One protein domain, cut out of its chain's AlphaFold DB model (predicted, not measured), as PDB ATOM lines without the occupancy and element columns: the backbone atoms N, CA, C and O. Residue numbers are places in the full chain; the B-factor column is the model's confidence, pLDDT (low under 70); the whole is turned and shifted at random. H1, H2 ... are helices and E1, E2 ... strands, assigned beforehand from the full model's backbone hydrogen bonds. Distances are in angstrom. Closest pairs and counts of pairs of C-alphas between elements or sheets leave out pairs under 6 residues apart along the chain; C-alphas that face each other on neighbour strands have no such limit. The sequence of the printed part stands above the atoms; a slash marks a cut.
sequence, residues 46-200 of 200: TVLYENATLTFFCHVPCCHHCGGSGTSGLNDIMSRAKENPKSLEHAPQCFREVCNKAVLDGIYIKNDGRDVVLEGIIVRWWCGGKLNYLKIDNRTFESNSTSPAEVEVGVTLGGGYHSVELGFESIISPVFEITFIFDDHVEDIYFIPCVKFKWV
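AT A GLANCE: This is residues 46 to 200 of the 200 residues of an uncharacterized protein of Thermococcus barossii (UniProt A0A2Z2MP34). Look first for a sandwich: two strongly twisted sheets lie face to face, one made of E1, E2, E3, E5, E6, E8 and E11, the other of E7, E4, E9 and E10. The helices H1, H2 and H3 gather at one end of it, and beyond them the free loop of residues 64 to 69 sticks out. The 155 printed residues hold three named helices and eleven named strands, in the order E1 E2 H1 H2 H3 E3 to E11, of mixed class. The larger sheet is branched and mixed, the smaller antiparallel throughout; the whole is compact, with a radius of gyration of the C-alphas of 16.9 A and spans of 61 by 28 by 24 A.

HOW THE PARTS SIT: Start at E3, residues 101 to 111: antiparallel to it, E1, residues 46 to 48, and E2, residues 53 to 58, lie on one side, and E8, residues 160 to 169, on the other side. Find N 46 and O 110 at 2.9 A, N 55 and O 103 at 2.8 A, and N 109 and O 162 at 2.8 A, within hydrogen-bond range. E11, residues 194 to 199, is parallel to E2, with N 56 and O 196 at 2.8 A. E5, residues 130 to 136, is antiparallel to E8, with N 135 and O 165 at 2.8 A, and forms a hairpin with E6, residues 139 to 145, with N 134 and O 141 at 2.9 A. The other sheet runs E7, residues 149 to 157, E4, residues 116 to 125, E9, residues 176 to 182, and E10, residues 186 to 191; look for N 121 and O 151 at 2.9 A, N 122 and O 179 at 2.9 A and, in the hairpin E9 and E10, N 180 and O 187 at 2.8 A. Where the sheets face each other, those parts are 9.0 A centre to centre. E10 runs on into E11 at 70 degrees. H1, residues 70 to 83, and H2, residues 85 to 90, form a helical hairpin, opposite ways at a steep tilt of 42 degrees; residues 77 to 81 of H1 alone touch H2, the closest C-alphas being those of Ala 81 and Ser 87, 5.5 A apart. H3, residues 93 to 98, is close to H1 but not clearly touching, the closest C-alphas being those of Leu 74 and Phe 95, 7.2 A apart. H1, H2 and H3 only graze the larger sheet. H3 has every O i to N i+4 pair within range, H1 9 of 10, and H2 0 of 2 but 3 of 3 O i to N i+3 pairs.

IN THESE COORDINATES: Find C-alpha 46 at (-76.678, -103.132, 93.711), where E1 begins, and C-alpha 199 at (-53.256, -118.148, 75.197), where E11 ends. E3 and E8 each measure 30.3 A from first to last C-alpha, E4 26.3 A and H1 21.0 A. E4 bends by 55 degrees at residue 119, and E7 by 63 degrees at residue 154.

THE WHOLE: The two C-alphas farthest apart, those of Gly 67 and Arg 114, are 61.7 A apart. The printed part has no cut. The link E2 to H1, 11 residues, is long. Confidence is low, under 70, at residues 61 to 72; the mean pLDDT of the printed part is 89.3.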
ATOM      1  N   THR A  46     -76.416-103.073  95.147       91.94
ATOM      2  CA  THR A  46     -76.678-103.132  93.711       91.94
ATOM      3  C   THR A  46     -75.616-103.990  93.052       91.94
ATOM      4  O   THR A  46     -74.418-103.757  93.257       91.94
ATOM      5  N   VAL A  47     -76.034-104.939  92.221       93.06
ATOM      6  CA  VAL A  47     -75.119-105.748  91.420       93.06
ATOM      7  C   VAL A  47     -74.888-105.094  90.057       93.06
ATOM      8  O   VAL A  47     -75.800-104.833  89.277       93.06
ATOM      9  N   LEU A  48     -73.620-104.846  89.742       94.50
ATOM     10  CA  LEU A  48     -73.160-104.245  88.494       94.50
ATOM     11  C   LEU A  48     -72.531-105.327  87.610       94.50
ATOM     12  O   LEU A  48     -71.532-105.934  87.992       94.50
ATOM     13  N   TYR A  49     -73.091-105.541  86.417       93.25
ATOM     14  CA  TYR A  49     -72.678-106.615  85.495       93.25
ATOM     15  C   TYR A  49     -72.481-106.152  84.041       93.25
ATOM     16  O   TYR A  49     -72.159-106.960  83.172       93.25
ATOM     17  N   GLU A  50     -72.629-104.856  83.749       87.38
ATOM     18  CA  GLU A  50     -72.533-104.314  82.381       87.38
ATOM     19  C   GLU A  50     -71.170-104.575  81.711       87.38
ATOM     20  O   GLU A  50     -71.086-104.669  80.489       87.38
ATOM     21  N   ASN A  51     -70.106-104.735  82.506       91.00
ATOM     22  CA  ASN A  51     -68.746-105.007  82.031       91.00
ATOM     23  C   ASN A  51     -68.307-106.468  82.227       91.00
ATOM     24  O   ASN A  51     -67.116-106.775  82.092       91.00
ATOM     25  N   ALA A  52     -69.244-107.368  82.542       96.50
ATOM     26  CA  ALA A  52     -68.920-108.759  82.811       96.50
ATOM     27  C   ALA A  52     -68.262-109.421  81.590       96.50
ATOM     28  O   ALA A  52     -68.757-109.337  80.459       96.50
ATOM     29  N   THR A  53     -67.124-110.078  81.812       97.25
ATOM     30  CA  THR A  53     -66.325-110.701  80.755       97.25
ATOM     31  C   THR A  53     -66.033-112.159  81.093       97.25
ATOM     32  O   THR A  53     -65.435-112.464  82.117       97.25
ATOM     33  N   LEU A  54     -66.389-113.073  80.190       97.25
ATOM     34  CA  LEU A  54     -65.968-114.468  80.239       97.25
ATOM     35  C   LEU A  54     -64.667-114.627  79.442       97.25
ATOM     36  O   LEU A  54     -64.651-114.553  78.210       97.25
ATOM     37  N   THR A  55     -63.561-114.838  80.149       96.94
ATOM     38  CA  THR A  55     -62.241-115.063  79.558       96.94
ATOM     39  C   THR A  55     -61.917-116.550  79.522       96.94
ATOM     40  O   THR A  55     -61.716-117.167  80.564       96.94
ATOM     41  N   PHE A  56     -61.790-117.112  78.322       95.12
ATOM     42  CA  PHE A  56     -61.290-118.467  78.104       95.12
ATOM     43  C   PHE A  56     -59.761-118.484  78.067       95.12
ATOM     44  O   PHE A  56     -59.134-117.677  77.374       95.12
ATOM     45  N   PHE A  57     -59.168-119.432  78.779       93.69
ATOM     46  CA  PHE A  57     -57.737-119.699  78.781       93.69
ATOM     47  C   PHE A  57     -57.475-120.935  77.929       93.69
ATOM     48  O   PHE A  57     -57.954-122.026  78.241       93.69
ATOM     49  N   CYS A  58     -56.754-120.733  76.832       89.56
ATOM     50  CA  CYS A  58     -56.529-121.730  75.800       89.56
ATOM     51  C   CYS A  58     -55.059-122.151  75.764       89.56
ATOM     52  O   CYS A  58     -54.165-121.304  75.782       89.56
ATOM     53  N   HIS A  59     -54.816-123.452  75.662       86.06
ATOM     54  CA  HIS A  59     -53.486-124.045  75.541       86.06
ATOM     55  C   HIS A  59     -53.166-124.418  74.090       86.06
ATOM     56  O   HIS A  59     -54.039-124.430  73.230       86.06
ATOM     57  N   VAL A  60     -51.904-124.715  73.783       71.38
ATOM     58  CA  VAL A  60     -51.486-125.076  72.415       71.38
ATOM     59  C   VAL A  60     -52.359-126.224  71.871       71.38
ATOM     60  O   VAL A  60     -52.574-127.205  72.585       71.38
ATOM     61  N   PRO A  61     -52.877-126.127  70.631       65.38
ATOM     62  CA  PRO A  61     -53.812-127.110  70.098       65.38
ATOM     63  C   PRO A  61     -53.223-128.523  70.084       65.38
ATOM     64  O   PRO A  61     -52.086-128.726  69.655       65.38
ATOM     65  N   CYS A  62     -54.022-129.504  70.511       53.09
ATOM     66  CA  CYS A  62     -53.693-130.924  70.435       53.09
ATOM     67  C   CYS A  62     -53.401-131.324  68.978       53.09
ATOM     68  O   CYS A  62     -54.309-131.542  68.176       53.09
ATOM     69  N   CYS A  63     -52.123-131.435  68.613       52.62
ATOM     70  CA  CYS A  63     -51.703-132.031  67.353       52.62
ATOM     71  C   CYS A  63     -51.589-133.551  67.507       52.62
ATOM     72  O   CYS A  63     -50.508-134.076  67.762       52.62
ATOM     73  N   HIS A  64     -52.679-134.271  67.258       47.22
ATOM     74  CA  HIS A  64     -52.604-135.689  66.910       47.22
ATOM     75  C   HIS A  64     -53.160-135.871  65.491       47.22
ATOM     76  O   HIS A  64     -54.356-136.004  65.276       47.22
ATOM     77  N   HIS A  65     -52.251-135.815  64.509       43.53
ATOM     78  CA  HIS A  65     -52.473-136.112  63.082       43.53
ATOM     79  C   HIS A  65     -53.385-135.173  62.271       43.53
ATOM     80  O   HIS A  65     -54.346-135.625  61.656       43.53
ATOM     81  N   CYS A  66     -53.056-133.884  62.142       45.09
ATOM     82  CA  CYS A  66     -53.733-133.034  61.152       45.09
ATOM     83  C   CYS A  66     -52.731-132.264  60.294       45.09
ATOM     84  O   CYS A  66     -52.054-131.351  60.760       45.09
ATOM     85  N   GLY A  67     -52.675-132.620  59.011       40.72
ATOM     86  CA  GLY A  67     -52.123-131.744  57.990       40.72
ATOM     87  C   GLY A  67     -52.907-130.428  57.953       40.72
ATOM     88  O   GLY A  67     -54.121-130.411  57.783       40.72
ATOM     89  N   GLY A  68     -52.204-129.316  58.144       41.41
ATOM     90  CA  GLY A  68     -52.505-128.032  57.509       41.41
ATOM     91  C   GLY A  68     -53.670-127.151  57.992       41.41
ATOM     92  O   GLY A  68     -53.687-126.006  57.562       41.41
ATOM     93  N   SER A  69     -54.611-127.580  58.848       45.50
ATOM     94  CA  SER A  69     -55.858-126.793  59.070       45.50
ATOM     95  C   SER A  69     -56.311-126.556  60.526       45.50
ATOM     96  O   SER A  69     -57.354-125.940  60.746       45.50
ATOM     97  N   GLY A  70     -55.583-127.033  61.541       51.00
ATOM     98  CA  GLY A  70     -56.080-127.022  62.931       51.00
ATOM     99  C   GLY A  70     -56.137-125.642  63.606       51.00
ATOM    100  O   GLY A  70     -57.041-125.372  64.392       51.00
ATOM    101  N   THR A  71     -55.197-124.748  63.296       55.72
ATOM    102  CA  THR A  71     -55.082-123.429  63.948       55.72
ATOM    103  C   THR A  71     -55.997-122.372  63.333       55.72
ATOM    104  O   THR A  71     -56.521-121.529  64.059       55.72
ATOM    105  N   SER A  72     -56.232-122.421  62.018       59.88
ATOM    106  CA  SER A  72     -57.145-121.501  61.331       59.88
ATOM    107  C   SER A  72     -58.588-121.700  61.795       59.88
ATOM    108  O   SER A  72     -59.244-120.730  62.158       59.88
ATOM    109  N   GLY A  73     -59.047-122.952  61.901       70.44
ATOM    110  CA  GLY A  73     -60.410-123.257  62.345       70.44
ATOM    111  C   GLY A  73     -60.708-122.805  63.779       70.44
ATOM    112  O   GLY A  73     -61.790-122.290  64.048       70.44
ATOM    113  N   LEU A  74     -59.745-122.944  64.698       77.00
ATOM    114  CA  LEU A  74     -59.908-122.496  66.084       77.00
ATOM    115  C   LEU A  74     -59.920-120.965  66.192       77.00
ATOM    116  O   LEU A  74     -60.775-120.408  66.877       77.00
ATOM    117  N   ASN A  75     -59.028-120.282  65.468       80.19
ATOM    118  CA  ASN A  75     -59.011-118.819  65.418       80.19
ATOM    119  C   ASN A  75     -60.313-118.250  64.834       80.19
ATOM    120  O   ASN A  75     -60.828-117.261  65.359       80.19
ATOM    121  N   ASP A  76     -60.885-118.895  63.815       83.75
ATOM    122  CA  ASP A  76     -62.178-118.506  63.242       83.75
ATOM    123  C   ASP A  76     -63.316-118.647  64.263       83.75
ATOM    124  O   ASP A  76     -64.150-117.748  64.390       83.75
ATOM    125  N   ILE A  77     -63.339-119.741  65.034       83.19
ATOM    126  CA  ILE A  77     -64.317-119.944  66.117       83.19
ATOM    127  C   ILE A  77     -64.174-118.853  67.179       83.19
ATOM    128  O   ILE A  77     -65.169-118.250  67.576       83.19
ATOM    129  N   MET A  78     -62.945-118.566  67.612       87.31
ATOM    130  CA  MET A  78     -62.676-117.536  68.617       87.31
ATOM    131  C   MET A  78     -63.078-116.146  68.117       87.31
ATOM    132  O   MET A  78     -63.644-115.364  68.878       87.31
ATOM    133  N   SER A  79     -62.818-115.827  66.846       88.12
ATOM    134  CA  SER A  79     -63.225-114.551  66.248       88.12
ATOM    135  C   SER A  79     -64.747-114.418  66.213       88.12
ATOM    136  O   SER A  79     -65.283-113.416  66.679       88.12
ATOM    137  N   ARG A  80     -65.452-115.459  65.751       88.94
ATOM    138  CA  ARG A  80     -66.922-115.480  65.725       88.94
ATOM    139  C   ARG A  80     -67.523-115.366  67.120       88.94
ATOM    140  O   ARG A  80     -68.470-114.614  67.296       88.94
ATOM    141  N   ALA A  81     -66.952-116.052  68.108       88.81
ATOM    142  CA  ALA A  81     -67.425-116.010  69.487       88.81
ATOM    143  C   ALA A  81     -67.238-114.635  70.149       88.81
ATOM    144  O   ALA A  81     -68.042-114.259  70.995       88.81
ATOM    145  N   LYS A  82     -66.209-113.865  69.764       90.75
ATOM    146  CA  LYS A  82     -66.043-112.478  70.237       90.75
ATOM    147  C   LYS A  82     -67.140-111.553  69.706       90.75
ATOM    148  O   LYS A  82     -67.585-110.675  70.434       90.75
ATOM    149  N   GLU A  83     -67.553-111.739  68.455       91.31
ATOM    150  CA  GLU A  83     -68.599-110.929  67.812       91.31
ATOM    151  C   GLU A  83     -70.013-111.399  68.185       91.31
ATOM    152  O   GLU A  83     -70.930-110.595  68.328       91.31
ATOM    153  N   ASN A  84     -70.188-112.708  68.356       92.06
ATOM    154  CA  ASN A  84     -71.443-113.353  68.701       92.06
ATOM    155  C   ASN A  84     -71.194-114.488  69.712       92.06
ATOM    156  O   ASN A  84     -71.027-115.641  69.304       92.06
ATOM    157  N   PRO A  85     -71.228-114.200  71.029       91.19
ATOM    158  CA  PRO A  85     -70.986-115.189  72.082       91.19
ATOM    159  C   PRO A  85     -71.802-116.477  71.936       91.19
ATOM    160  O   PRO A  85     -71.290-117.565  72.193       91.19
ATOM    161  N   LYS A  86     -73.041-116.388  71.429       90.25
ATOM    162  CA  LYS A  86     -73.922-117.548  71.215       90.25
ATOM    163  C   LYS A  86     -73.354-118.593  70.252       90.25
ATOM    164  O   LYS A  86     -73.764-119.749  70.294       90.25
ATOM    165  N   SER A  87     -72.384-118.240  69.403       89.12
ATOM    166  CA  SER A  87     -71.730-119.225  68.537       89.12
ATOM    167  C   SER A  87     -70.922-120.269  69.318       89.12
ATOM    168  O   SER A  87     -70.637-121.328  68.763       89.12
ATOM    169  N   LEU A  88     -70.570-120.004  70.585       87.50
ATOM    170  CA  LEU A  88     -69.857-120.949  71.457       87.50
ATOM    171  C   LEU A  88     -70.624-122.251  71.698       87.50
ATOM    172  O   LEU A  88     -69.999-123.301  71.815       87.50
ATOM    173  N   GLU A  89     -71.959-122.221  71.696       85.94
ATOM    174  CA  GLU A  89     -72.787-123.424  71.881       85.94
ATOM    175  C   GLU A  89     -72.548-124.475  70.782       85.94
ATOM    176  O   GLU A  89     -72.745-125.670  70.997       85.94
ATOM    177  N   HIS A  90     -72.063-124.029  69.618       83.44
ATOM    178  CA  HIS A  90     -71.739-124.861  68.461       83.44
ATOM    179  C   HIS A  90     -70.236-125.166  68.350       83.44
ATOM    180  O   HIS A  90     -69.789-125.691  67.328       83.44
ATOM    181  N   ALA A  91     -69.435-124.815  69.362       83.12
ATOM    182  CA  ALA A  91     -68.001-125.062  69.341       83.12
ATOM    183  C   ALA A  91     -67.702-126.578  69.313       83.12
ATOM    184  O   ALA A  91     -68.329-127.354  70.043       83.12
ATOM    185  N   PRO A  92     -66.737-127.025  68.488       80.19
ATOM    186  CA  PRO A  92     -66.361-128.430  68.384       80.19
ATOM    187  C   PRO A  92     -65.734-128.944  69.684       80.19
ATOM    188  O   PRO A  92     -65.213-128.177  70.489       80.19
ATOM    189  N   GLN A  93     -65.702-130.264  69.870       79.56
ATOM    190  CA  GLN A  93     -65.141-130.883  71.076       79.56
ATOM    191  C   GLN A  93     -63.684-130.471  71.351       79.56
ATOM    192  O   GLN A  93     -63.336-130.204  72.498       79.56
ATOM    193  N   CYS A  94     -62.864-130.316  70.305       78.00
ATOM    194  CA  CYS A  94     -61.474-129.875  70.443       78.00
ATOM    195  C   CYS A  94     -61.340-128.482  71.081       78.00
ATOM    196  O   CYS A  94     -60.345-128.213  71.747       78.00
ATOM    197  N   PHE A  95     -62.345-127.607  70.942       83.88
ATOM    198  CA  PHE A  95     -62.357-126.321  71.635       83.88
ATOM    199  C   PHE A  95     -62.382-126.516  73.152       83.88
ATOM    200  O   PHE A  95     -61.651-125.832  73.857       83.88
ATOM    201  N   ARG A  96     -63.174-127.469  73.660       80.38
ATOM    202  CA  ARG A  96     -63.268-127.737  75.106       80.38
ATOM    203  C   ARG A  96     -61.987-128.329  75.675       80.38
ATOM    204  O   ARG A  96     -61.701-128.118  76.844       80.38
ATOM    205  N   GLU A  97     -61.232-129.061  74.863       83.25
ATOM    206  CA  GLU A  97     -59.933-129.618  75.251       83.25
ATOM    207  C   GLU A  97     -58.856-128.531  75.302       83.25
ATOM    208  O   GLU A  97     -58.037-128.504  76.217       83.25
ATOM    209  N   VAL A  98     -58.885-127.616  74.331       87.50
ATOM    210  CA  VAL A  98     -57.900-126.542  74.192       87.50
ATOM    211  C   VAL A  98     -58.175-125.387  75.153       87.50
ATOM    212  O   VAL A  98     -57.262-124.929  75.833       87.50
ATOM    213  N   CYS A  99     -59.421-124.926  75.226       90.06
ATOM    214  CA  CYS A  99     -59.892-123.818  76.053       90.06
ATOM    215  C   CYS A  99     -60.696-124.353  77.246       90.06
ATOM    216  O   CYS A  99     -61.867-124.022  77.433       90.06
ATOM    217  N   ASN A 100     -60.080-125.236  78.030       90.81
ATOM    218  CA  ASN A 100     -60.759-125.980  79.090       90.81
ATOM    219  C   ASN A 100     -60.965-125.187  80.387       90.81
ATOM    220  O   ASN A 100     -61.650-125.674  81.281       90.81
ATOM    221  N   LYS A 101     -60.389-123.991  80.519       95.62
ATOM    222  CA  LYS A 101     -60.561-123.120  81.687       95.62
ATOM    223  C   LYS A 101     -61.173-121.800  81.259       95.62
ATOM    224  O   LYS A 101     -60.763-121.226  80.251       95.62
ATOM    225  N   ALA A 102     -62.106-121.292  82.050       96.62
ATOM    226  CA  ALA A 102     -62.666-119.967  81.844       96.62
ATOM    227  C   ALA A 102     -62.869-119.244  83.175       96.62
ATOM    228  O   ALA A 102     -63.100-119.880  84.199       96.62
ATOM    229  N   VAL A 103     -62.777-117.919  83.154       97.81
ATOM    230  CA  VAL A 103     -63.072-117.061  84.306       97.81
ATOM    231  C   VAL A 103     -64.065-115.999  83.872       97.81
ATOM    232  O   VAL A 103     -63.827-115.312  82.880       97.81
ATOM    233  N   LEU A 104     -65.176-115.897  84.596       97.94
ATOM    234  CA  LEU A 104     -66.132-114.805  84.482       97.94
ATOM    235  C   LEU A 104     -65.802-113.767  85.554       97.94
ATOM    236  O   LEU A 104     -65.898-114.061  86.743       97.94
ATOM    237  N   ASP A 105     -65.402-112.579  85.117       97.44
ATOM    238  CA  ASP A 105     -65.059-111.438  85.963       97.44
ATOM    239  C   ASP A 105     -65.853-110.188  85.550       97.44
ATOM    240  O   ASP A 105     -66.723-110.242  84.677       97.44
ATOM    241  N   GLY A 106     -65.581-109.052  86.199       96.38
ATOM    242  CA  GLY A 106     -66.236-107.776  85.894       96.38
ATOM    243  C   GLY A 106     -67.638-107.627  86.491       96.38
ATOM    244  O   GLY A 106     -68.374-106.729  86.082       96.38
ATOM    245  N   ILE A 107     -67.991-108.490  87.447       97.56
ATOM    246  CA  ILE A 107     -69.198-108.385  88.266       97.56
ATOM    247  C   ILE A 107     -68.808-107.740  89.597       97.56
ATOM    248  O   ILE A 107     -67.833-108.153  90.231       97.56
ATOM    249  N   TYR A 108     -69.566-106.733  90.022       96.94
ATOM    250  CA  TYR A 108     -69.315-106.027  91.273       96.94
ATOM    251  C   TYR A 108     -70.588-105.893  92.090       96.94
ATOM    252  O   TYR A 108     -71.634-105.547  91.553       96.94
ATOM    253  N   ILE A 109     -70.479-106.097  93.396       96.25
ATOM    254  CA  ILE A 109     -71.529-105.767  94.353       96.25
ATOM    255  C   ILE A 109     -71.157-104.418  94.956       96.25
ATOM    256  O   ILE A 109     -70.102-104.281  95.579       96.25
ATOM    257  N   LYS A 110     -71.994-103.406  94.739       95.50
ATOM    258  CA  LYS A 110     -71.843-102.096  95.365       95.50
ATOM    259  C   LYS A 110     -72.755-102.038  96.583       95.50
ATOM    260  O   LYS A 110     -73.960-102.186  96.426       95.50
ATOM    261  N   ASN A 111     -72.192-101.805  97.763       93.94
ATOM    262  CA  ASN A 111     -72.951-101.563  98.983       93.94
ATOM    263  C   ASN A 111     -72.731-100.117  99.444       93.94
ATOM    264  O   ASN A 111     -71.659 -99.767  99.934       93.94
ATOM    265  N   ASP A 112     -73.748 -99.274  99.270       89.62
ATOM    266  CA  ASP A 112     -73.744 -97.880  99.741       89.62
ATOM    267  C   ASP A 112     -74.432 -97.718 101.110       89.62
ATOM    268  O   ASP A 112     -74.512 -96.609 101.644       89.62
ATOM    269  N   GLY A 113     -74.989 -98.804 101.652       85.12
ATOM    270  CA  GLY A 113     -75.787 -98.800 102.870       85.12
ATOM    271  C   GLY A 113     -75.029 -99.325 104.087       85.12
ATOM    272  O   GLY A 113     -73.826 -99.132 104.257       85.12
ATOM    273  N   ARG A 114     -75.783 -99.973 104.973       88.31
ATOM    274  CA  ARG A 114     -75.249-100.729 106.110       88.31
ATOM    275  C   ARG A 114     -74.537-102.002 105.651       88.31
ATOM    276  O   ARG A 114     -74.748-102.461 104.533       88.31
ATOM    277  N   ASP A 115     -73.790-102.615 106.557       91.31
ATOM    278  CA  ASP A 115     -73.244-103.957 106.360       91.31
ATOM    279  C   ASP A 115     -74.372-104.968 106.075       91.31
ATOM    280  O   ASP A 115     -75.362-105.019 106.808       91.31
ATOM    281  N   VAL A 116     -74.207-105.756 105.013       92.44
ATOM    282  CA  VAL A 116     -75.154-106.788 104.544       92.44
ATOM    283  C   VAL A 116     -74.419-108.113 104.449       92.44
ATOM    284  O   VAL A 116     -73.238-108.137 104.099       92.44
ATOM    285  N   VAL A 117     -75.080-109.224 104.753       95.31
ATOM    286  CA  VAL A 117     -74.473-110.550 104.614       95.31
ATOM    287  C   VAL A 117     -74.885-111.150 103.279       95.31
ATOM    288  O   VAL A 117     -76.063-111.349 103.020       95.31
ATOM    289  N   LEU A 118     -73.908-111.474 102.434       96.81
ATOM    290  CA  LEU A 118     -74.118-112.350 101.287       96.81
ATOM    291  C   LEU A 118     -74.096-113.797 101.790       96.81
ATOM    292  O   LEU A 118     -73.031-114.344 102.089       96.81
ATOM    293  N   GLU A 119     -75.277-114.390 101.921       97.38
ATOM    294  CA  GLU A 119     -75.473-115.746 102.432       97.38
ATOM    295  C   GLU A 119     -75.043-116.789 101.402       97.38
ATOM    296  O   GLU A 119     -74.351-117.749 101.743       97.38
ATOM    297  N   GLY A 120     -75.365-116.565 100.127       97.12
ATOM    298  CA  GLY A 120     -75.004-117.487  99.058       97.12
ATOM    299  C   GLY A 120     -75.186-116.921  97.656       97.12
ATOM    300  O   GLY A 120     -75.766-115.855  97.453       97.12
ATOM    301  N   ILE A 121     -74.670-117.663  96.678       97.88
ATOM    302  CA  ILE A 121     -74.850-117.385  95.253       97.88
ATOM    303  C   ILE A 121     -75.307-118.662  94.549       97.88
ATOM    304  O   ILE A 121     -74.709-119.726  94.726       97.88
ATOM    305  N   ILE A 122     -76.329-118.545  93.702       98.12
ATOM    306  CA  ILE A 122     -76.746-119.595  92.767       98.12
ATOM    307  C   ILE A 122     -76.339-119.172  91.362       98.12
ATOM    308  O   ILE A 122     -76.732-118.109  90.892       98.12
ATOM    309  N   VAL A 123     -75.560-120.005  90.678       97.94
ATOM    310  CA  VAL A 123     -75.072-119.745  89.320       97.94
ATOM    311  C   VAL A 123     -75.637-120.791  88.371       97.94
ATOM    312  O   VAL A 123     -75.411-121.993  88.521       97.94
ATOM    313  N   ARG A 124     -76.345-120.321  87.349       97.88
ATOM    314  CA  ARG A 124     -76.926-121.113  86.269       97.88
ATOM    315  C   ARG A 124     -76.295-120.730  84.946       97.88
ATOM    316  O   ARG A 124     -76.180-119.562  84.595       97.88
ATOM    317  N   TRP A 125     -75.904-121.750  84.200       96.12
ATOM    318  CA  TRP A 125     -75.439-121.640  82.826       96.12
ATOM    319  C   TRP A 125     -75.929-122.832  82.006       96.12
ATOM    320  O   TRP A 125     -76.291-123.887  82.542       96.12
ATOM    321  N   TRP A 126     -75.921-122.682  80.689       90.00
ATOM    322  CA  TRP A 126     -76.409-123.695  79.753       90.00
ATOM    323  C   TRP A 126     -75.252-124.224  78.909       90.00
ATOM    324  O   TRP A 126     -74.454-123.438  78.426       90.00
ATOM    325  N   CYS A 127     -75.156-125.539  78.704       86.00
ATOM    326  CA  CYS A 127     -74.093-126.213  77.930       86.00
ATOM    327  C   CYS A 127     -72.817-126.603  78.711       86.00
ATOM    328  O   CYS A 127     -71.701-126.207  78.367       86.00
ATOM    329  N   GLY A 128     -72.985-127.521  79.670       86.38
ATOM    330  CA  GLY A 128     -71.909-128.358  80.217       86.38
ATOM    331  C   GLY A 128     -70.861-127.624  81.053       86.38
ATOM    332  O   GLY A 128     -71.005-126.449  81.373       86.38
ATOM    333  N   GLY A 129     -69.803-128.345  81.421       91.94
ATOM    334  CA  GLY A 129     -68.769-127.838  82.320       91.94
ATOM    335  C   GLY A 129     -69.202-127.820  83.784       91.94
ATOM    336  O   GLY A 129     -70.269-128.320  84.151       91.94
ATOM    337  N   LYS A 130     -68.340-127.257  84.623       96.12
ATOM    338  CA  LYS A 130     -68.522-127.171  86.075       96.12
ATOM    339  C   LYS A 130     -67.951-125.866  86.614       96.12
ATOM    340  O   LYS A 130     -66.995-125.327  86.050       96.12
ATOM    341  N   LEU A 131     -68.545-125.382  87.698       97.81
ATOM    342  CA  LEU A 131     -67.997-124.310  88.513       97.81
ATOM    343  C   LEU A 131     -66.936-124.919  89.436       97.81
ATOM    344  O   LEU A 131     -67.232-125.844  90.191       97.81
ATOM    345  N   ASN A 132     -65.710-124.408  89.346       97.44
ATOM    346  CA  ASN A 132     -64.578-124.821  90.174       97.44
ATOM    347  C   ASN A 132     -64.394-123.904  91.386       97.44
ATOM    348  O   ASN A 132     -63.985-124.362  92.440       97.44
ATOM    349  N   TYR A 133     -64.673-122.608  91.258       98.06
ATOM    350  CA  TYR A 133     -64.638-121.711  92.411       98.06
ATOM    351  C   TYR A 133     -65.494-120.468  92.195       98.06
ATOM    352  O   TYR A 133     -65.703-120.016  91.069       98.06
ATOM    353  N   LEU A 134     -65.921-119.892  93.310       98.12
ATOM    354  CA  LEU A 134     -66.396-118.524  93.436       98.12
ATOM    355  C   LEU A 134     -65.349-117.740  94.226       98.12
ATOM    356  O   LEU A 134     -64.810-118.232  95.213       98.12
ATOM    357  N   LYS A 135     -65.066-116.509  93.828       98.19
ATOM    358  CA  LYS A 135     -64.181-115.613  94.560       98.19
ATOM    359  C   LYS A 135     -64.875-114.277  94.782       98.19
ATOM    360  O   LYS A 135     -65.408-113.689  93.846       98.19
ATOM    361  N   ILE A 136     -64.859-113.825  96.032       97.25
ATOM    362  CA  ILE A 136     -65.372-112.524  96.457       97.25
ATOM    363  C   ILE A 136     -64.211-111.778  97.102       97.25
ATOM    364  O   ILE A 136     -63.657-112.218  98.114       97.25
ATOM    365  N   ASP A 137     -63.808-110.674  96.484       95.44
ATOM    366  CA  ASP A 137     -62.578-109.947  96.807       95.44
ATOM    367  C   ASP A 137     -61.361-110.890  96.871       95.44
ATOM    368  O   ASP A 137     -60.950-111.462  95.864       95.44
ATOM    369  N   ASN A 138     -60.785-111.093  98.059       93.44
ATOM    370  CA  ASN A 138     -59.638-111.976  98.283       93.44
ATOM    371  C   ASN A 138     -60.022-113.345  98.871       93.44
ATOM    372  O   ASN A 138     -59.134-114.117  99.232       93.44
ATOM    373  N   ARG A 139     -61.319-113.645  99.011       96.50
ATOM    374  CA  ARG A 139     -61.818-114.909  99.565       96.50
ATOM    375  C   ARG A 139     -62.257-115.830  98.439       96.50
ATOM    376  O   ARG A 139     -63.020-115.412  97.574       96.50
ATOM    377  N   THR A 140     -61.809-117.078  98.483       97.62
ATOM    378  CA  THR A 140     -62.155-118.103  97.496       97.62
ATOM    379  C   THR A 140     -62.978-119.199  98.159       97.62
ATOM    380  O   THR A 140     -62.622-119.696  99.225       97.62
ATOM    381  N   PHE A 141     -64.066-119.564  97.497       97.44
ATOM    382  CA  PHE A 141     -65.004-120.616  97.846       97.44
ATOM    383  C   PHE A 141     -64.889-121.686  96.767       97.44
ATOM    384  O   PHE A 141     -65.305-121.481  95.624       97.44
ATOM    385  N   GLU A 142     -64.257-122.802  97.110       96.12
ATOM    386  CA  GLU A 142     -64.112-123.926  96.191       96.12
ATOM    387  C   GLU A 142     -65.484-124.531  95.879       96.12
ATOM    388  O   GLU A 142     -66.352-124.663  96.742       96.12
ATOM    389  N   SER A 143     -65.663-124.927  94.627       93.75
ATOM    390  CA  SER A 143     -66.843-125.618  94.130       93.75
ATOM    391  C   SER A 143     -66.401-126.753  93.208       93.75
ATOM    392  O   SER A 143     -65.274-126.804  92.724       93.75
ATOM    393  N   ASN A 144     -67.275-127.718  92.971       94.12
ATOM    394  CA  ASN A 144     -67.052-128.729  91.940       94.12
ATOM    395  C   ASN A 144     -68.408-129.207  91.430       94.12
ATOM    396  O   ASN A 144     -68.713-130.402  91.424       94.12
ATOM    397  N   SER A 145     -69.246-128.237  91.077       95.50
ATOM    398  CA  SER A 145     -70.669-128.442  90.826       95.50
ATOM    399  C   SER A 145     -71.014-128.123  89.376       95.50
ATOM    400  O   SER A 145     -70.497-127.181  88.774       95.50
ATOM    401  N   THR A 146     -71.901-128.923  88.797       96.50
ATOM    402  CA  THR A 146     -72.526-128.629  87.501       96.50
ATOM    403  C   THR A 146     -73.667-127.629  87.672       96.50
ATOM    404  O   THR A 146     -74.187-127.487  88.769       96.50
ATOM    405  N   SER A 147     -74.091-126.975  86.590       95.38
ATOM    406  CA  SER A 147     -75.232-126.048  86.597       95.38
ATOM    407  C   SER A 147     -76.556-126.744  86.967       95.38
ATOM    408  O   SER A 147     -76.834-127.803  86.388       95.38
ATOM    409  N   PRO A 148     -77.410-126.157  87.831       96.69
ATOM    410  CA  PRO A 148     -77.145-124.992  88.686       96.69
ATOM    411  C   PRO A 148     -76.138-125.316  89.797       96.69
ATOM    412  O   PRO A 148     -76.274-126.335  90.471       96.69
ATOM    413  N   ALA A 149     -75.169-124.429  90.024       97.44
ATOM    414  CA  ALA A 149     -74.255-124.526  91.156       97.44
ATOM    415  C   ALA A 149     -74.688-123.567  92.268       97.44
ATOM    416  O   ALA A 149     -74.838-122.372  92.029       97.44
ATOM    417  N   GLU A 150     -74.850-124.091  93.478       97.69
ATOM    418  CA  GLU A 150     -75.149-123.317  94.684       97.69
ATOM    419  C   GLU A 150     -73.885-123.254  95.546       97.69
ATOM    420  O   GLU A 150     -73.238-124.281  95.779       97.69
ATOM    421  N   VAL A 151     -73.501-122.051  95.974       97.44
ATOM    422  CA  VAL A 151     -72.319-121.817  96.811       97.44
ATOM    423  C   VAL A 151     -72.734-121.009  98.034       97.44
ATOM    424  O   VAL A 151     -73.172-119.866  97.908       97.44
ATOM    425  N   GLU A 152     -72.584-121.608  99.213       96.62
ATOM    426  CA  GLU A 152     -72.751-120.920 100.494       96.62
ATOM    427  C   GLU A 152     -71.525-120.035 100.762       96.62
ATOM    428  O   GLU A 152     -70.381-120.460 100.581       96.62
ATOM    429  N   VAL A 153     -71.769-118.785 101.154       95.31
ATOM    430  CA  VAL A 153     -70.747-117.736 101.263       95.31
ATOM    431  C   VAL A 153     -70.619-117.248 102.705       95.31
ATOM    432  O   VAL A 153     -69.530-117.306 103.277       95.31
ATOM    433  N   GLY A 154     -71.714-116.755 103.295       94.44
ATOM    434  CA  GLY A 154     -71.743-116.231 104.665       94.44
ATOM    435  C   GLY A 154     -70.769-115.070 104.919       94.44
ATOM    436  O   GLY A 154     -70.094-115.040 105.951       94.44
ATOM    437  N   VAL A 155     -70.639-114.125 103.979       94.50
ATOM    438  CA  VAL A 155     -69.692-112.997 104.082       94.50
ATOM    439  C   VAL A 155     -70.421-111.683 104.307       94.50
ATOM    440  O   VAL A 155     -71.266-111.292 103.510       94.50
ATOM    441  N   THR A 156     -70.015-110.950 105.344       95.38
ATOM    442  CA  THR A 156     -70.423-109.557 105.548       95.38
ATOM    443  C   THR A 156     -69.715-108.636 104.553       95.38
ATOM    444  O   THR A 156     -68.484-108.546 104.542       95.38
ATOM    445  N   LEU A 157     -70.506-107.948 103.738       94.69
ATOM    446  CA  LEU A 157     -70.095-106.917 102.798       94.69
ATOM    447  C   LEU A 157     -70.257-105.553 103.468       94.69
ATOM    448  O   LEU A 157     -71.379-105.114 103.731       94.69
ATOM    449  N   GLY A 158     -69.135-104.899 103.765       92.12
ATOM    450  CA  GLY A 158     -69.134-103.529 104.276       92.12
ATOM    451  C   GLY A 158     -69.485-102.505 103.196       92.12
ATOM    452  O   GLY A 158     -69.832-102.856 102.073       92.12
ATOM    453  N   GLY A 159     -69.363-101.218 103.517       92.38
ATOM    454  CA  GLY A 159     -69.535-100.159 102.522       92.38
ATOM    455  C   GLY A 159     -68.440-100.187 101.445       92.38
ATOM    456  O   GLY A 159     -67.248-100.229 101.769       92.38
ATOM    457  N   GLY A 160     -68.825-100.102 100.170       93.62
ATOM    458  CA  GLY A 160     -67.902-100.010  99.038       93.62
ATOM    459  C   GLY A 160     -68.231-100.939  97.871       93.62
ATOM    460  O   GLY A 160     -69.386-101.271  97.615       93.62
ATOM    461  N   TYR A 161     -67.190-101.307  97.122       96.12
ATOM    462  CA  TYR A 161     -67.274-102.206  95.973       96.12
ATOM    463  C   TYR A 161     -66.605-103.534  96.301       96.12
ATOM    464  O   TYR A 161     -65.448-103.549  96.722       96.12
ATOM    465  N   HIS A 162     -67.310-104.621  96.013       97.06
ATOM    466  CA  HIS A 162     -66.829-105.985  96.178       97.06
ATOM    467  C   HIS A 162     -66.796-106.682  94.823       97.06
ATOM    468  O   HIS A 162     -67.794-106.691  94.102       97.06
ATOM    469  N   SER A 163     -65.650-107.238  94.444       97.38
ATOM    470  CA  SER A 163     -65.496-107.929  93.160       97.38
ATOM    471  C   SER A 163     -65.939-109.381  93.264       97.38
ATOM    472  O   SER A 163     -65.559-110.061  94.218       97.38
ATOM    473  N   VAL A 164     -66.665-109.862  92.256       98.00
ATOM    474  CA  VAL A 164     -67.096-111.256  92.126       98.00
ATOM    475  C   VAL A 164     -66.440-111.873  90.893       98.00
ATOM    476  O   VAL A 164     -66.485-111.312  89.797       98.00
ATOM    477  N   GLU A 165     -65.832-113.040  91.075       98.12
ATOM    478  CA  GLU A 165     -65.161-113.809  90.030       98.12
ATOM    479  C   GLU A 165     -65.593-115.280  90.118       98.12
ATOM    480  O   GLU A 165     -65.637-115.864  91.200       98.12
ATOM    481  N   LEU A 166     -65.926-115.888  88.980       98.19
ATOM    482  CA  LEU A 166     -66.371-117.280  88.886       98.19
ATOM    483  C   LEU A 166     -65.429-118.059  87.967       98.19
ATOM    484  O   LEU A 166     -65.271-117.726  86.791       98.19
ATOM    485  N   GLY A 167     -64.811-119.109  88.499       97.94
ATOM    486  CA  GLY A 167     -63.906-119.985  87.765       97.94
ATOM    487  C   GLY A 167     -64.605-121.242  87.275       97.94
ATOM    488  O   GLY A 167     -65.166-121.995  88.067       97.94
ATOM    489  N   PHE A 168     -64.507-121.519  85.980       97.38
ATOM    490  CA  PHE A 168     -65.153-122.650  85.325       97.38
ATOM    491  C   PHE A 168     -64.154-123.579  84.643       97.38
ATOM    492  O   PHE A 168     -63.086-123.166  84.178       97.38
ATOM    493  N   GLU A 169     -64.568-124.832  84.495       94.88
ATOM    494  CA  GLU A 169     -63.885-125.826  83.677       94.88
ATOM    495  C   GLU A 169     -64.814-126.381  82.596       94.88
ATOM    496  O   GLU A 169     -65.961-126.746  82.861       94.88
ATOM    497  N   SER A 170     -64.292-126.473  81.372       91.31
ATOM    498  CA  SER A 170     -64.934-127.051  80.185       91.31
ATOM    499  C   SER A 170     -66.323-126.483  79.858       91.31
ATOM    500  O   SER A 170     -67.146-127.163  79.237       91.31
ATOM    501  N   ILE A 171     -66.597-125.248  80.278       92.88
ATOM    502  CA  ILE A 171     -67.826-124.524  79.949       92.88
ATOM    503  C   ILE A 171     -67.806-124.096  78.477       92.88
ATOM    504  O   ILE A 171     -66.760-123.749  77.939       92.88
ATOM    505  N   ILE A 172     -68.967-124.097  77.824       90.06
ATOM    506  CA  ILE A 172     -69.162-123.440  76.516       90.06
ATOM    507  C   ILE A 172     -70.401-122.536  76.502       90.06
ATOM    508  O   ILE A 172     -70.881-122.141  75.442       90.06
ATOM    509  N   SER A 173     -70.937-122.237  77.686       90.31
ATOM    510  CA  SER A 173     -72.103-121.380  77.839       90.31
ATOM    511  C   SER A 173     -71.781-119.922  77.541       90.31
ATOM    512  O   SER A 173     -70.802-119.402  78.082       90.31
ATOM    513  N   PRO A 174     -72.626-119.233  76.766       88.12
ATOM    514  CA  PRO A 174     -72.568-117.790  76.614       88.12
ATOM    515  C   PRO A 174     -73.600-117.059  77.479       88.12
ATOM    516  O   PRO A 174     -73.693-115.841  77.386       88.12
ATOM    517  N   VAL A 175     -74.411-117.767  78.267       94.06
ATOM    518  CA  VAL A 175     -75.552-117.191  78.986       94.06
ATOM    519  C   VAL A 175     -75.467-117.568  80.454       94.06
ATOM    520  O   VAL A 175     -75.262-118.738  80.780       94.06
ATOM    521  N   PHE A 176     -75.665-116.582  81.325       96.69
ATOM    522  CA  PHE A 176     -75.627-116.768  82.767       96.69
ATOM    523  C   PHE A 176     -76.873-116.191  83.424       96.69
ATOM    524  O   PHE A 176     -77.360-115.124  83.048       96.69
ATOM    525  N   GLU A 177     -77.347-116.912  84.426       97.69
ATOM    526  CA  GLU A 177     -78.309-116.454  85.417       97.69
ATOM    527  C   GLU A 177     -77.637-116.596  86.782       97.69
ATOM    528  O   GLU A 177     -77.135-117.671  87.120       97.69
ATOM    529  N   ILE A 178     -77.545-115.500  87.530       97.88
ATOM    530  CA  ILE A 178     -76.908-115.472  88.846       97.88
ATOM    531  C   ILE A 178     -77.891-114.876  89.842       97.88
ATOM    532  O   ILE A 178     -78.368-113.762  89.643       97.88
ATOM    533  N   THR A 179     -78.146-115.613  90.914       98.00
ATOM    534  CA  THR A 179     -78.962-115.178  92.045       98.00
ATOM    535  C   THR A 179     -78.050-114.926  93.235       98.00
ATOM    536  O   THR A 179     -77.384-115.849  93.709       98.00
ATOM    537  N   PHE A 180     -78.021-113.690  93.721       97.31
ATOM    538  CA  PHE A 180     -77.353-113.303  94.959       97.31
ATOM    539  C   PHE A 180     -78.368-113.338  96.097       97.31
ATOM    540  O   PHE A 180     -79.413-112.695  96.016       97.31
ATOM    541  N   ILE A 181     -78.064-114.096  97.148       96.81
ATOM    542  CA  ILE A 181     -78.919-114.234  98.326       96.81
ATOM    543  C   ILE A 181     -78.278-113.432  99.448       96.81
ATOM    544  O   ILE A 181     -77.271-113.854 100.020       96.81
ATOM    545  N   PHE A 182     -78.840-112.265  99.732       94.75
ATOM    546  CA  PHE A 182     -78.465-111.452 100.877       94.75
ATOM    547  C   PHE A 182     -79.403-111.741 102.054       94.75
ATOM    548  O   PHE A 182     -80.525-112.207 101.867       94.75
ATOM    549  N   ASP A 183     -78.963-111.434 103.271       93.44
ATOM    550  CA  ASP A 183     -79.752-111.645 104.491       93.44
ATOM    551  C   ASP A 183     -81.056-110.831 104.534       93.44
ATOM    552  O   ASP A 183     -81.983-111.174 105.268       93.44
ATOM    553  N   ASP A 184     -81.157-109.758 103.746       88.88
ATOM    554  CA  ASP A 184     -82.342-108.902 103.697       88.88
ATOM    555  C   ASP A 184     -83.072-108.845 102.344       88.88
ATOM    556  O   ASP A 184     -84.204-108.353 102.300       88.88
ATOM    557  N   HIS A 185     -82.495-109.372 101.261       90.88
ATOM    558  CA  HIS A 185     -83.150-109.465  99.950       90.88
ATOM    559  C   HIS A 185     -82.444-110.455  99.007       90.88
ATOM    560  O   HIS A 185     -81.386-110.998  99.304       90.88
ATOM    561  N   VAL A 186     -83.033-110.674  97.831       92.69
ATOM    562  CA  VAL A 186     -82.459-111.494  96.757       92.69
ATOM    563  C   VAL A 186     -82.351-110.644  95.495       92.69
ATOM    564  O   VAL A 186     -83.289-109.910  95.172       92.69
ATOM    565  N   GLU A 187     -81.228-110.744  94.787       93.00
ATOM    566  CA  GLU A 187     -80.995-110.052  93.517       93.00
ATOM    567  C   GLU A 187     -80.688-111.061  92.404       93.00
ATOM    568  O   GLU A 187     -79.705-111.801  92.469       93.00
ATOM    569  N   ASP A 188     -81.538-111.078  91.376       93.75
ATOM    570  CA  ASP A 188     -81.414-111.953  90.212       93.75
ATOM    571  C   ASP A 188     -80.912-111.168  89.002       93.75
ATOM    572  O   ASP A 188     -81.498-110.157  88.604       93.75
ATOM    573  N   ILE A 189     -79.861-111.674  88.361       94.81
ATOM    574  CA  ILE A 189     -79.338-111.116  87.117       94.81
ATOM    575  C   ILE A 189     -79.305-112.176  86.020       94.81
ATOM    576  O   ILE A 189     -78.935-113.327  86.242       94.81
ATOM    577  N   TYR A 190     -79.653-111.765  84.804       95.19
ATOM    578  CA  TYR A 190     -79.566-112.584  83.599       95.19
ATOM    579  C   TYR A 190     -78.838-111.797  82.518       95.19
ATOM    580  O   TYR A 190     -79.256-110.693  82.163       95.19
ATOM    581  N   PHE A 191     -77.751-112.348  81.984       95.06
ATOM    582  CA  PHE A 191     -76.925-111.625  81.022       95.06
ATOM    583  C   PHE A 191     -76.077-112.545  80.136       95.06
ATOM    584  O   PHE A 191     -75.910-113.743  80.376       95.06
ATOM    585  N   ILE A 192     -75.535-111.939  79.079       94.81
ATOM    586  CA  ILE A 192     -74.557-112.529  78.162       94.81
ATOM    587  C   ILE A 192     -73.283-111.691  78.297       94.81
ATOM    588  O   ILE A 192     -73.305-110.524  77.898       94.81
ATOM    589  N   PRO A 193     -72.192-112.224  78.873       94.69
ATOM    590  CA  PRO A 193     -70.964-111.464  79.040       94.69
ATOM    591  C   PRO A 193     -70.260-111.233  77.703       94.69
ATOM    592  O   PRO A 193     -70.448-111.956  76.719       94.69
ATOM    593  N   CYS A 194     -69.354-110.262  77.701       95.06
ATOM    594  CA  CYS A 194     -68.352-110.161  76.648       95.06
ATOM    595  C   CYS A 194     -67.428-111.386  76.688       95.06
ATOM    596  O   CYS A 194     -67.064-111.861  77.760       95.06
ATOM    597  N   VAL A 195     -66.995-111.881  75.529       95.31
ATOM    598  CA  VAL A 195     -66.101-113.046  75.453       95.31
ATOM    599  C   VAL A 195     -64.684-112.605  75.109       95.31
ATOM    600  O   VAL A 195     -64.455-111.857  74.155       95.31
ATOM    601  N   LYS A 196     -63.702-113.102  75.865       95.06
ATOM    602  CA  LYS A 196     -62.274-112.935  75.576       95.06
ATOM    603  C   LYS A 196     -61.565-114.280  75.574       95.06
ATOM    604  O   LYS A 196     -62.009-115.246  76.179       95.06
ATOM    605  N   PHE A 197     -60.420-114.312  74.905       92.81
ATOM    606  CA  PHE A 197     -59.566-115.489  74.829       92.81
ATOM    607  C   PHE A 197     -58.124-115.100  75.124       92.81
ATOM    608  O   PHE A 197     -57.645-114.088  74.600       92.81
ATOM    609  N   LYS A 198     -57.436-115.906  75.930       92.44
ATOM    610  CA  LYS A 198     -56.019-115.753  76.266       92.44
ATOM    611  C   LYS A 198     -55.294-117.071  76.027       92.44
ATOM    612  O   LYS A 198     -55.754-118.111  76.482       92.44
ATOM    613  N   TRP A 199     -54.163-117.011  75.334       88.50
ATOM    614  CA  TRP A 199     -53.256-118.148  75.197       88.50
ATOM    615  C   TRP A 199     -52.366-118.245  76.440       88.50
ATOM    616  O   TRP A 199     -51.829-117.217  76.862       88.50
ATOM    617  N   VAL A 200     -52.248-119.444  77.023       84.81
ATOM    618  CA  VAL A 200     -51.489-119.723  78.260       84.81
ATOM    619  C   VAL A 200     -50.521-120.877  78.070       84.81
ATOM    620  O   VAL A 200     -50.952-121.928  77.537       84.81
TER     621      VAL A 200